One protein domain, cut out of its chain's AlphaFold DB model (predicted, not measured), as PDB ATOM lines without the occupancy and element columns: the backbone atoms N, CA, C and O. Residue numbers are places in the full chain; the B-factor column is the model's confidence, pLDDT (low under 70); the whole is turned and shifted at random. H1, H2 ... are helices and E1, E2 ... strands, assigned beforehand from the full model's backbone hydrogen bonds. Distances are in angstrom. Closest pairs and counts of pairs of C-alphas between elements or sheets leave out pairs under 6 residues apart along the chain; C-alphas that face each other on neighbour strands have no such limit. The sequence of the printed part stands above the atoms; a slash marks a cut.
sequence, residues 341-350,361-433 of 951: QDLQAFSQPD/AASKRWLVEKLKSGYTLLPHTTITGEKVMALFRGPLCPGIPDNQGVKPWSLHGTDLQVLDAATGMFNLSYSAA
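What this domain is: This is residues 341 to 350 and 361 to 433 of the 951 residues of an uncharacterized protein of Fusarium oxysporum f. sp. pisi HDV247 (UniProt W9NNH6). A hairpin of two strands, E1 and E2, stands between two helices at one end of the model, H1 and H2, side by side and running opposite ways, and a wide loop that reaches to the other end. That loop, residues 393 to 428, has no named element; it swings out to Leu 411 and folds back to bring the short helix H3 beside the end of E2. The printed part has 83 residues, with three named helices and two named strands in the order H1, H2, E1, E2, H3; the sheet, E1 - E2, is antiparallel. The class is mixed, helices and strands, but under half of the residues, 36 of 83, are in named elements. The whole is only just compact, close to loose, with a radius of gyration of the C-alphas of 14.1 A, and it spans 45 by 31 by 20 A.

Where its parts are: H1 is residues 341 to 347, 10.0 A from first to last C-alpha, and begins with C-alpha 341 at (356.861, 320.786, 314.681). H2 is residues 361 to 372, the longest helix, 16.3 A. E1 is residues 376 to 381, 15.9 A, beginning with C-alpha 376 at (367.181, 320.179, 328.250). E2 is residues 387 to 392, 15.0 A. H3 is residues 429 to 433, 6.2 A, and ends with C-alpha 433 at (374.561, 310.064, 336.616).

How they stand to each other: H1 and H2 touch, and their closest C-alphas are those of Leu 343 and Val 368, 6.4 A apart. They run opposite ways at a shallow tilt of 28 degrees. The closest C-alphas of H2 and E1 are those of Lys 370 and Thr 376, 7.8 A apart. E1 and E2 form a hairpin, antiparallel, with 143 degrees between their directions. N 378 and O 390, and N 390 and O 378, are within hydrogen-bond range, each pair at 2.9 A. Residues 418 to 419 pair with residues 426 to 427, antiparallel. The closest C-alphas of E2 and H3 are those of Phe 392 and Ser 429, 4.9 A apart. H3 touches no helix; it is apart from H1, H2 and E1. In H1, H2 and H3 every O i to N i+4 pair is within hydrogen-bond range.

The domain as a whole: The two C-alphas farthest apart are those of Asp 350 and Leu 411, 46.6 A. Residues 351 to 360 are not printed, and C-alphas 350 and 361 are 9.3 A apart across this cut, in the link from H1 to H2. The links from H2 to E1 and from E1 to E2 are tight, and the link from E2 to H3, 36 residues, is long. The mean pLDDT of the printed part is 85.6, and residues 348 to 350 are under 70.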
ATOM      1  N   GLN A 341     357.680 319.592 314.915       82.88
ATOM      2  CA  GLN A 341     356.861 320.786 314.681       82.88
ATOM      3  C   GLN A 341     357.368 321.985 315.495       82.88
ATOM      4  O   GLN A 341     357.532 323.077 314.951       82.88
ATOM      5  N   ASP A 342     357.712 321.761 316.763       83.06
ATOM      6  CA  ASP A 342     358.228 322.811 317.640       83.06
ATOM      7  C   ASP A 342     359.646 323.221 317.216       83.06
ATOM      8  O   ASP A 342     359.969 324.405 317.152       83.06
ATOM      9  N   LEU A 343     360.495 322.261 316.830       83.00
ATOM     10  CA  LEU A 343     361.845 322.552 316.325       83.00
ATOM     11  C   LEU A 343     361.838 323.340 315.008       83.00
ATOM     12  O   LEU A 343     362.712 324.185 314.788       83.00
ATOM     13  N   GLN A 344     360.873 323.070 314.126       81.19
ATOM     14  CA  GLN A 344     360.689 323.820 312.884       81.19
ATOM     15  C   GLN A 344     360.293 325.268 313.169       81.19
ATOM     16  O   GLN A 344     360.839 326.164 312.528       81.19
ATOM     17  N   ALA A 345     359.441 325.512 314.170       79.50
ATOM     18  CA  ALA A 345     359.091 326.867 314.595       79.50
ATOM     19  C   ALA A 345     360.330 327.669 315.042       79.50
ATOM     20  O   ALA A 345     360.486 328.822 314.653       79.50
ATOM     21  N   PHE A 346     361.269 327.047 315.768       73.81
ATOM     22  CA  PHE A 346     362.541 327.689 316.147       73.81
ATOM     23  C   PHE A 346     363.526 327.887 314.987       73.81
ATOM     24  O   PHE A 346     364.445 328.701 315.095       73.81
ATOM     25  N   SER A 347     363.360 327.136 313.896       71.00
ATOM     26  CA  SER A 347     364.244 327.183 312.727       71.00
ATOM     27  C   SER A 347     363.816 328.231 311.692       71.00
ATOM     28  O   SER A 347     364.595 328.530 310.787       71.00
ATOM     29  N   GLN A 348     362.604 328.792 311.797       68.12
ATOM     30  CA  GLN A 348     362.138 329.838 310.887       68.12
ATOM     31  C   GLN A 348     362.851 331.176 311.173       68.12
ATOM     32  O   GLN A 348     363.001 331.559 312.338       68.12
ATOM     33  N   PRO A 349     363.326 331.893 310.137       64.19
ATOM     34  CA  PRO A 349     363.904 333.219 310.315       64.19
ATOM     35  C   PRO A 349     362.813 334.212 310.734       64.19
ATOM     36  O   PRO A 349     361.761 334.265 310.103       64.19
ATOM     37  N   ASP A 350     363.075 335.020 311.769       63.81
ATOM     38  CA  ASP A 350     362.123 336.043 312.240       63.81
ATOM     39  C   ASP A 350     361.882 337.141 311.182       63.81
ATOM     40  O   ASP A 350     360.859 337.818 311.223       63.81
ATOM     41  N   ALA A 361     370.849 334.245 315.272       77.44
ATOM     42  CA  ALA A 361     370.691 333.092 314.386       77.44
ATOM     43  C   ALA A 361     371.662 331.958 314.754       77.44
ATOM     44  O   ALA A 361     371.258 330.796 314.778       77.44
ATOM     45  N   ALA A 362     372.910 332.280 315.112       81.12
ATOM     46  CA  ALA A 362     373.877 331.299 315.611       81.12
ATOM     47  C   ALA A 362     373.409 330.639 316.924       81.12
ATOM     48  O   ALA A 362     373.440 329.415 317.046       81.12
ATOM     49  N   SER A 363     372.889 331.431 317.869       83.00
ATOM     50  CA  SER A 363     372.353 330.930 319.145       83.00
ATOM     51  C   SER A 363     371.117 330.042 318.952       83.00
ATOM     52  O   SER A 363     370.997 328.999 319.593       83.00
ATOM     53  N   LYS A 364     370.216 330.409 318.028       83.62
ATOM     54  CA  LYS A 364     369.051 329.590 317.653       83.62
ATOM     55  C   LYS A 364     369.468 328.258 317.029       83.62
ATOM     56  O   LYS A 364     368.933 327.224 317.416       83.62
ATOM     57  N   ARG A 365     370.448 328.257 316.115       85.75
ATOM     58  CA  ARG A 365     370.993 327.019 315.525       85.75
ATOM     59  C   ARG A 365     371.584 326.102 316.587       85.75
ATOM     60  O   ARG A 365     371.226 324.929 316.617       85.75
ATOM     61  N   TRP A 366     372.416 326.647 317.476       88.88
ATOM     62  CA  TRP A 366     372.987 325.902 318.600       88.88
ATOM     63  C   TRP A 366     371.891 325.303 319.491       88.88
ATOM     64  O   TRP A 366     371.935 324.120 319.816       88.88
ATOM     65  N   LEU A 367     370.857 326.082 319.836       88.44
ATOM     66  CA  LEU A 367     369.753 325.598 320.668       88.44
ATOM     67  C   LEU A 367     368.997 324.452 319.985       88.44
ATOM     68  O   LEU A 367     368.763 323.416 320.605       88.44
ATOM     69  N   VAL A 368     368.652 324.612 318.703       88.38
ATOM     70  CA  VAL A 368     367.985 323.568 317.911       88.38
ATOM     71  C   VAL A 368     368.846 322.306 317.843       88.38
ATOM     72  O   VAL A 368     368.316 321.207 317.981       88.38
ATOM     73  N   GLU A 369     370.162 322.431 317.686       88.62
ATOM     74  CA  GLU A 369     371.099 321.301 317.692       88.62
ATOM     75  C   GLU A 369     371.122 320.568 319.044       88.62
ATOM     76  O   GLU A 369     371.039 319.335 319.090       88.62
ATOM     77  N   LYS A 370     371.157 321.303 320.165       88.81
ATOM     78  CA  LYS A 370     371.114 320.710 321.512       88.81
ATOM     79  C   LYS A 370     369.778 320.027 321.802       88.81
ATOM     80  O   LYS A 370     369.781 318.907 322.314       88.81
ATOM     81  N   LEU A 371     368.654 320.639 321.424       88.94
ATOM     82  CA  LEU A 371     367.322 320.038 321.567       88.94
ATOM     83  C   LEU A 371     367.162 318.794 320.676       88.94
ATOM     84  O   LEU A 371     366.615 317.786 321.124       88.94
ATOM     85  N   LYS A 372     367.698 318.820 319.445       87.62
ATOM     86  CA  LYS A 372     367.769 317.639 318.561       87.62
ATOM     87  C   LYS A 372     368.583 316.506 319.180       87.62
ATOM     88  O   LYS A 372     368.218 315.346 319.026       87.62
ATOM     89  N   SER A 373     369.627 316.852 319.925       86.88
ATOM     90  CA  SER A 373     370.471 315.909 320.665       86.88
ATOM     91  C   SER A 373     369.872 315.467 322.013       86.88
ATOM     92  O   SER A 373     370.500 314.699 322.735       86.88
ATOM     93  N   GLY A 374     368.664 315.929 322.368       87.81
ATOM     94  CA  GLY A 374     367.934 315.506 323.571       87.81
ATOM     95  C   GLY A 374     368.318 316.236 324.862       87.81
ATOM     96  O   GLY A 374     367.898 315.822 325.943       87.81
ATOM     97  N   TYR A 375     369.103 317.314 324.778       90.19
ATOM     98  CA  TYR A 375     369.420 318.134 325.944       90.19
ATOM     99  C   TYR A 375     368.230 319.001 326.350       90.19
ATOM    100  O   TYR A 375     367.524 319.551 325.510       90.19
ATOM    101  N   THR A 376     368.066 319.179 327.655       90.25
ATOM    102  CA  THR A 376     367.181 320.179 328.250       90.25
ATOM    103  C   THR A 376     367.989 321.155 329.102       90.25
ATOM    104  O   THR A 376     369.091 320.841 329.564       90.25
ATOM    105  N   LEU A 377     367.438 322.347 329.305       90.44
ATOM    106  CA  LEU A 377     368.007 323.377 330.161       90.44
ATOM    107  C   LEU A 377     367.344 323.317 331.532       90.44
ATOM    108  O   LEU A 377     366.135 323.507 331.648       90.44
ATOM    109  N   LEU A 378     368.140 323.087 332.574       89.06
ATOM    110  CA  LEU A 378     367.653 323.022 333.949       89.06
ATOM    111  C   LEU A 378     368.341 324.068 334.829       89.06
ATOM    112  O   LEU A 378     369.544 324.301 334.682       89.06
ATOM    113  N   PRO A 379     367.608 324.680 335.775       91.25
ATOM    114  CA  PRO A 379     368.221 325.508 336.797       91.25
ATOM    115  C   PRO A 379     369.062 324.627 337.727       91.25
ATOM    116  O   PRO A 379     368.580 323.636 338.278       91.25
ATOM    117  N   HIS A 380     370.318 325.004 337.927       89.06
ATOM    118  CA  HIS A 380     371.266 324.320 338.792       89.06
ATOM    119  C   HIS A 380     371.841 325.291 339.820       89.06
ATOM    120  O   HIS A 380     372.100 326.455 339.523       89.06
ATOM    121  N   THR A 381     372.034 324.813 341.048       90.31
ATOM    122  CA  THR A 381     372.754 325.560 342.082       90.31
ATOM    123  C   THR A 381     374.127 324.931 342.251       90.31
ATOM    124  O   THR A 381     374.216 323.757 342.611       90.31
ATOM    125  N   THR A 382     375.175 325.695 341.964       84.94
ATOM    126  CA  THR A 382     376.564 325.246 342.091       84.94
ATOM    127  C   THR A 382     376.926 325.004 343.559       84.94
ATOM    128  O   THR A 382     376.222 325.421 344.482       84.94
ATOM    129  N   ILE A 383     378.077 324.373 343.805       79.38
ATOM    130  CA  ILE A 383     378.586 324.163 345.170       79.38
ATOM    131  C   ILE A 383     378.868 325.482 345.912       79.38
ATOM    132  O   ILE A 383     378.822 325.519 347.140       79.38
ATOM    133  N   THR A 384     379.123 326.569 345.176       86.50
ATOM    134  CA  THR A 384     379.303 327.928 345.709       86.50
ATOM    135  C   THR A 384     377.973 328.604 346.064       86.50
ATOM    136  O   THR A 384     377.977 329.646 346.714       86.50
ATOM    137  N   GLY A 385     376.833 328.007 345.691       87.50
ATOM    138  CA  GLY A 385     375.490 328.541 345.926       87.50
ATOM    139  C   GLY A 385     374.952 329.425 344.795       87.50
ATOM    140  O   GLY A 385     373.854 329.969 344.920       87.50
ATOM    141  N   GLU A 386     375.689 329.571 343.692       89.81
ATOM    142  CA  GLU A 386     375.268 330.362 342.533       89.81
ATOM    143  C   GLU A 386     374.205 329.614 341.728       89.81
ATOM    144  O   GLU A 386     374.296 328.404 341.517       89.81
ATOM    145  N   LYS A 387     373.187 330.337 341.255       91.31
ATOM    146  CA  LYS A 387     372.128 329.776 340.409       91.31
ATOM    147  C   LYS A 387     372.480 330.000 338.946       91.31
ATOM    148  O   LYS A 387     372.491 331.137 338.485       91.31
ATOM    149  N   VAL A 388     372.733 328.915 338.228       90.88
ATOM    150  CA  VAL A 388     373.108 328.909 336.810       90.88
ATOM    151  C   VAL A 388     372.157 328.020 336.016       90.88
ATOM    152  O   VAL A 388     371.482 327.159 336.578       90.88
ATOM    153  N   MET A 389     372.098 328.210 334.700       92.62
ATOM    154  CA  MET A 389     371.448 327.251 333.808       92.62
ATOM    155  C   MET A 389     372.470 326.212 333.361       92.62
ATOM    156  O   MET A 389     373.599 326.558 333.016       92.62
ATOM    157  N   ALA A 390     372.071 324.947 333.360       92.56
ATOM    158  CA  ALA A 390     372.915 323.841 332.948       92.56
ATOM    159  C   ALA A 390     372.220 322.980 331.894       92.56
ATOM    160  O   ALA A 390     370.996 322.826 331.899       92.56
ATOM    161  N   LEU A 391     373.025 322.398 331.009       92.75
ATOM    162  CA  LEU A 391     372.588 321.371 330.077       92.75
ATOM    163  C   LEU A 391     372.472 320.040 330.820       92.75
ATOM    164  O   LEU A 391     373.371 319.637 331.563       92.75
ATOM    165  N   PHE A 392     371.371 319.340 330.588       92.31
ATOM    166  CA  PHE A 392     371.128 318.024 331.157       92.31
ATOM    167  C   PHE A 392     370.468 317.103 330.135       92.31
ATOM    168  O   PHE A 392     369.538 317.503 329.434       92.31
ATOM    169  N   ARG A 393     370.928 315.855 330.083       91.06
ATOM    170  CA  ARG A 393     370.277 314.746 329.387       91.06
ATOM    171  C   ARG A 393     370.323 313.476 330.237       91.06
ATOM    172  O   ARG A 393     371.214 313.289 331.068       91.06
ATOM    173  N   GLY A 394     369.326 312.630 330.021       91.62
ATOM    174  CA  GLY A 394     369.222 311.305 330.622       91.62
ATOM    175  C   GLY A 394     370.069 310.244 329.916       91.62
ATOM    176  O   GLY A 394     370.790 310.569 328.972       91.62
ATOM    177  N   PRO A 395     369.932 308.964 330.315       93.00
ATOM    178  CA  PRO A 395     370.521 307.845 329.581       93.00
ATOM    179  C   PRO A 395     369.862 307.630 328.216       93.00
ATOM    180  O   PRO A 395     370.495 307.087 327.318       93.00
ATOM    181  N   LEU A 396     368.595 308.027 328.055       93.38
ATOM    182  CA  LEU A 396     367.818 307.799 326.839       93.38
ATOM    183  C   LEU A 396     368.016 308.968 325.874       93.38
ATOM    184  O   LEU A 396     367.529 310.073 326.112       93.38
ATOM    185  N   CYS A 397     368.752 308.722 324.796       90.06
ATOM    186  CA  CYS A 397     369.201 309.745 323.859       90.06
ATOM    187  C   CYS A 397     368.533 309.570 322.489       90.06
ATOM    188  O   CYS A 397     368.369 308.439 322.039       90.06
ATOM    189  N   PRO A 398     368.197 310.656 321.769       88.19
ATOM    190  CA  PRO A 398     367.658 310.578 320.405       88.19
ATOM    191  C   PRO A 398     368.530 309.809 319.404       88.19
ATOM    192  O   PRO A 398     368.021 309.268 318.427       88.19
ATOM    193  N   GLY A 399     369.838 309.772 319.643       83.06
ATOM    194  CA  GLY A 399     370.819 309.011 318.881       83.06
ATOM    195  C   GLY A 399     371.996 308.637 319.776       83.06
ATOM    196  O   GLY A 399     372.025 309.014 320.949       83.06
ATOM    197  N   ILE A 400     372.957 307.894 319.229       80.88
ATOM    198  CA  ILE A 400     374.172 307.516 319.957       80.88
ATOM    199  C   ILE A 400     375.002 308.792 320.184       80.88
ATOM    200  O   ILE A 400     375.388 309.435 319.206       80.88
ATOM    201  N   PRO A 401     375.235 309.206 321.440       79.88
ATOM    202  CA  PRO A 401     375.960 310.437 321.725       79.88
ATOM    203  C   PRO A 401     377.451 310.290 321.412       79.88
ATOM    204  O   PRO A 401     378.047 309.235 321.635       79.88
ATOM    205  N   ASP A 402     378.066 311.376 320.939       76.69
ATOM    206  CA  ASP A 402     379.522 311.462 320.865       76.69
ATOM    207  C   ASP A 402     380.086 311.654 322.277       76.69
ATOM    208  O   ASP A 402     379.859 312.672 322.939       76.69
ATOM    209  N   ASN A 403     380.795 310.634 322.745       75.56
ATOM    210  CA  ASN A 403     381.306 310.558 324.106       75.56
ATOM    211  C   ASN A 403     382.808 310.872 324.196       75.56
ATOM    212  O   ASN A 403     383.445 310.593 325.218       75.56
ATOM    213  N   GLN A 404     383.390 311.446 323.140       72.62
ATOM    214  CA  GLN A 404     384.798 311.827 323.113       72.62
ATOM    215  C   GLN A 404     385.178 312.708 324.314       72.62
ATOM    216  O   GLN A 404     384.565 313.735 324.596       72.62
ATOM    217  N   GLY A 405     386.219 312.286 325.038       72.50
ATOM    218  CA  GLY A 405     386.805 313.039 326.152       72.50
ATOM    219  C   GLY A 405     386.211 312.767 327.538       72.50
ATOM    220  O   GLY A 405     386.820 313.173 328.528       72.50
ATOM    221  N   VAL A 406     385.093 312.043 327.655       81.25
ATOM    222  CA  VAL A 406     384.516 311.678 328.962       81.25
ATOM    223  C   VAL A 406     385.186 310.407 329.476       81.25
ATOM    224  O   VAL A 406     385.153 309.369 328.821       81.25
ATOM    225  N   LYS A 407     385.792 310.468 330.666       83.56
ATOM    226  CA  LYS A 407     386.383 309.304 331.342       83.56
ATOM    227  C   LYS A 407     385.529 308.958 332.561       83.56
ATOM    228  O   LYS A 407     385.463 309.779 333.472       83.56
ATOM    229  N   PRO A 408     384.904 307.774 332.635       76.31
ATOM    230  CA  PRO A 408     383.937 307.454 333.678       76.31
ATOM    231  C   PRO A 408     384.641 306.883 334.923       76.31
ATOM    232  O   PRO A 408     384.274 305.836 335.454       76.31
ATOM    233  N   TRP A 409     385.703 307.567 335.343       81.06
ATOM    234  CA  TRP A 409     386.576 307.205 336.457       81.06
ATOM    235  C   TRP A 409     386.667 308.397 337.384       81.06
ATOM    236  O   TRP A 409     387.646 309.140 337.373       81.06
ATOM    237  N   SER A 410     385.591 308.611 338.129       85.44
ATOM    238  CA  SER A 410     385.464 309.799 338.943       85.44
ATOM    239  C   SER A 410     385.681 309.493 340.416       85.44
ATOM    240  O   SER A 410     385.196 308.499 340.972       85.44
ATOM    241  N   LEU A 411     386.419 310.385 341.072       81.00
ATOM    242  CA  LEU A 411     386.594 310.363 342.524       81.00
ATOM    243  C   LEU A 411     385.504 311.176 343.240       81.00
ATOM    244  O   LEU A 411     385.116 310.839 344.360       81.00
ATOM    245  N   HIS A 412     385.004 312.243 342.605       81.19
ATOM    246  CA  HIS A 412     384.179 313.270 343.261       81.19
ATOM    247  C   HIS A 412     382.886 313.632 342.509       81.19
ATOM    248  O   HIS A 412     382.037 314.338 343.050       81.19
ATOM    249  N   GLY A 413     382.733 313.187 341.267       85.19
ATOM    250  CA  GLY A 413     381.639 313.491 340.344       85.19
ATOM    251  C   GLY A 413     381.750 314.845 339.633       85.19
ATOM    252  O   GLY A 413     381.111 315.040 338.603       85.19
ATOM    253  N   THR A 414     382.516 315.807 340.157       86.56
ATOM    254  CA  THR A 414     382.644 317.169 339.593       86.56
ATOM    255  C   THR A 414     383.544 317.245 338.361       86.56
ATOM    256  O   THR A 414     383.357 318.108 337.515       86.56
ATOM    257  N   ASP A 415     384.496 316.328 338.247       87.50
ATOM    258  CA  ASP A 415     385.348 316.087 337.074       87.50
ATOM    259  C   ASP A 415     384.568 315.593 335.841       87.50
ATOM    260  O   ASP A 415     385.060 315.690 334.721       87.50
ATOM    261  N   LEU A 416     383.333 315.116 336.029       90.44
ATOM    262  CA  LEU A 416     382.417 314.713 334.956       90.44
ATOM    263  C   LEU A 416     381.533 315.864 334.436       90.44
ATOM    264  O   LEU A 416     380.601 315.629 333.663       90.44
ATOM    265  N   GLN A 417     381.772 317.102 334.877       89.75
ATOM    266  CA  GLN A 417     381.101 318.282 334.330       89.75
ATOM    267  C   GLN A 417     381.794 318.709 333.036       89.75
ATOM    268  O   GLN A 417     382.983 319.018 333.032       89.75
ATOM    269  N   VAL A 418     381.048 318.742 331.931       88.81
ATOM    270  CA  VAL A 418     381.593 319.089 330.612       88.81
ATOM    271  C   VAL A 418     381.210 320.525 330.274       88.81
ATOM    272  O   VAL A 418     380.035 320.872 330.327       88.81
ATOM    273  N   LEU A 419     382.179 321.368 329.926       89.12
ATOM    274  CA  LEU A 419     381.919 322.750 329.520       89.12
ATOM    275  C   LEU A 419     381.589 322.810 328.022       89.12
ATOM    276  O   LEU A 419     382.380 322.355 327.196       89.12
ATOM    277  N   ASP A 420     380.441 323.381 327.658       87.31
ATOM    278  CA  ASP A 420     380.104 323.641 326.257       87.31
ATOM    279  C   ASP A 420     380.938 324.814 325.726       87.31
ATOM    280  O   ASP A 420     380.819 325.940 326.206       87.31
ATOM    281  N   ALA A 421     381.786 324.559 324.728       84.75
ATOM    282  CA  ALA A 421     382.743 325.548 324.227       84.75
ATOM    283  C   ALA A 421     382.088 326.783 323.579       84.75
ATOM    284  O   ALA A 421     382.696 327.849 323.557       84.75
ATOM    285  N   ALA A 422     380.860 326.657 323.059       83.75
ATOM    286  CA  ALA A 422     380.166 327.749 322.377       83.75
ATOM    287  C   ALA A 422     379.498 328.730 323.354       83.75
ATOM    288  O   ALA A 422     379.469 329.931 323.097       83.75
ATOM    289  N   THR A 423     378.953 328.226 324.464       85.00
ATOM    290  CA  THR A 423     378.137 329.019 325.403       85.00
ATOM    291  C   THR A 423     378.748 329.176 326.793       85.00
ATOM    292  O   THR A 423     378.281 330.005 327.572       85.00
ATOM    293  N   GLY A 424     379.767 328.384 327.139       86.56
ATOM    294  CA  GLY A 424     380.323 328.322 328.491       86.56
ATOM    295  C   GLY A 424     379.376 327.687 329.517       86.56
ATOM    296  O   GLY A 424     379.607 327.797 330.719       86.56
ATOM    297  N   MET A 425     378.296 327.036 329.073       89.94
ATOM    298  CA  MET A 425     377.353 326.357 329.959       89.94
ATOM    299  C   MET A 425     377.878 324.983 330.376       89.94
ATOM    300  O   MET A 425     378.446 324.248 329.567       89.94
ATOM    301  N   PHE A 426     377.634 324.597 331.628       90.44
ATOM    302  CA  PHE A 426     377.966 323.257 332.102       90.44
ATOM    303  C   PHE A 426     376.930 322.232 331.640       90.44
ATOM    304  O   PHE A 426     375.729 322.391 331.863       90.44
ATOM    305  N   ASN A 427     377.408 321.141 331.055       91.38
ATOM    306  CA  ASN A 427     376.689 319.893 330.876       91.38
ATOM    307  C   ASN A 427     376.917 319.002 332.103       91.38
ATOM    308  O   ASN A 427     378.023 318.518 332.350       91.38
ATOM    309  N   LEU A 428     375.846 318.786 332.867       92.50
ATOM    310  CA  LEU A 428     375.867 318.060 334.139       92.50
ATOM    311  C   LEU A 428     375.438 316.595 334.012       92.50
ATOM    312  O   LEU A 428     375.332 315.910 335.024       92.50
ATOM    313  N   SER A 429     375.180 316.105 332.801       92.62
ATOM    314  CA  SER A 429     374.538 314.800 332.569       92.62
ATOM    315  C   SER A 429     375.288 313.639 333.229       92.62
ATOM    316  O   SER A 429     374.685 312.861 333.967       92.62
ATOM    317  N   TYR A 430     376.610 313.568 333.046       93.94
ATOM    318  CA  TYR A 430     377.454 312.508 333.613       93.94
ATOM    319  C   TYR A 430     377.721 312.693 335.111       93.94
ATOM    320  O   TYR A 430     377.675 311.733 335.877       93.94
ATOM    321  N   SER A 431     377.926 313.937 335.559       93.25
ATOM    322  CA  SER A 431     378.060 314.264 336.985       93.25
ATOM    323  C   SER A 431     376.798 313.888 337.775       93.25
ATOM    324  O   SER A 431     376.866 313.325 338.870       93.25
ATOM    325  N   ALA A 432     375.621 314.144 337.198       93.00
ATOM    326  CA  ALA A 432     374.338 313.747 337.760       93.00
ATOM    327  C   ALA A 432     374.162 312.222 337.761       93.00
ATOM    328  O   ALA A 432     373.692 311.682 338.761       93.00
ATOM    329  N   ALA A 433     374.574 311.527 336.694       94.94
ATOM    330  CA  ALA A 433     374.561 310.064 336.616       94.94
ATOM    331  C   ALA A 433     375.402 309.424 337.733       94.94
ATOM    332  O   ALA A 433     374.927 308.561 338.469       94.94
TER     333      ALA A 433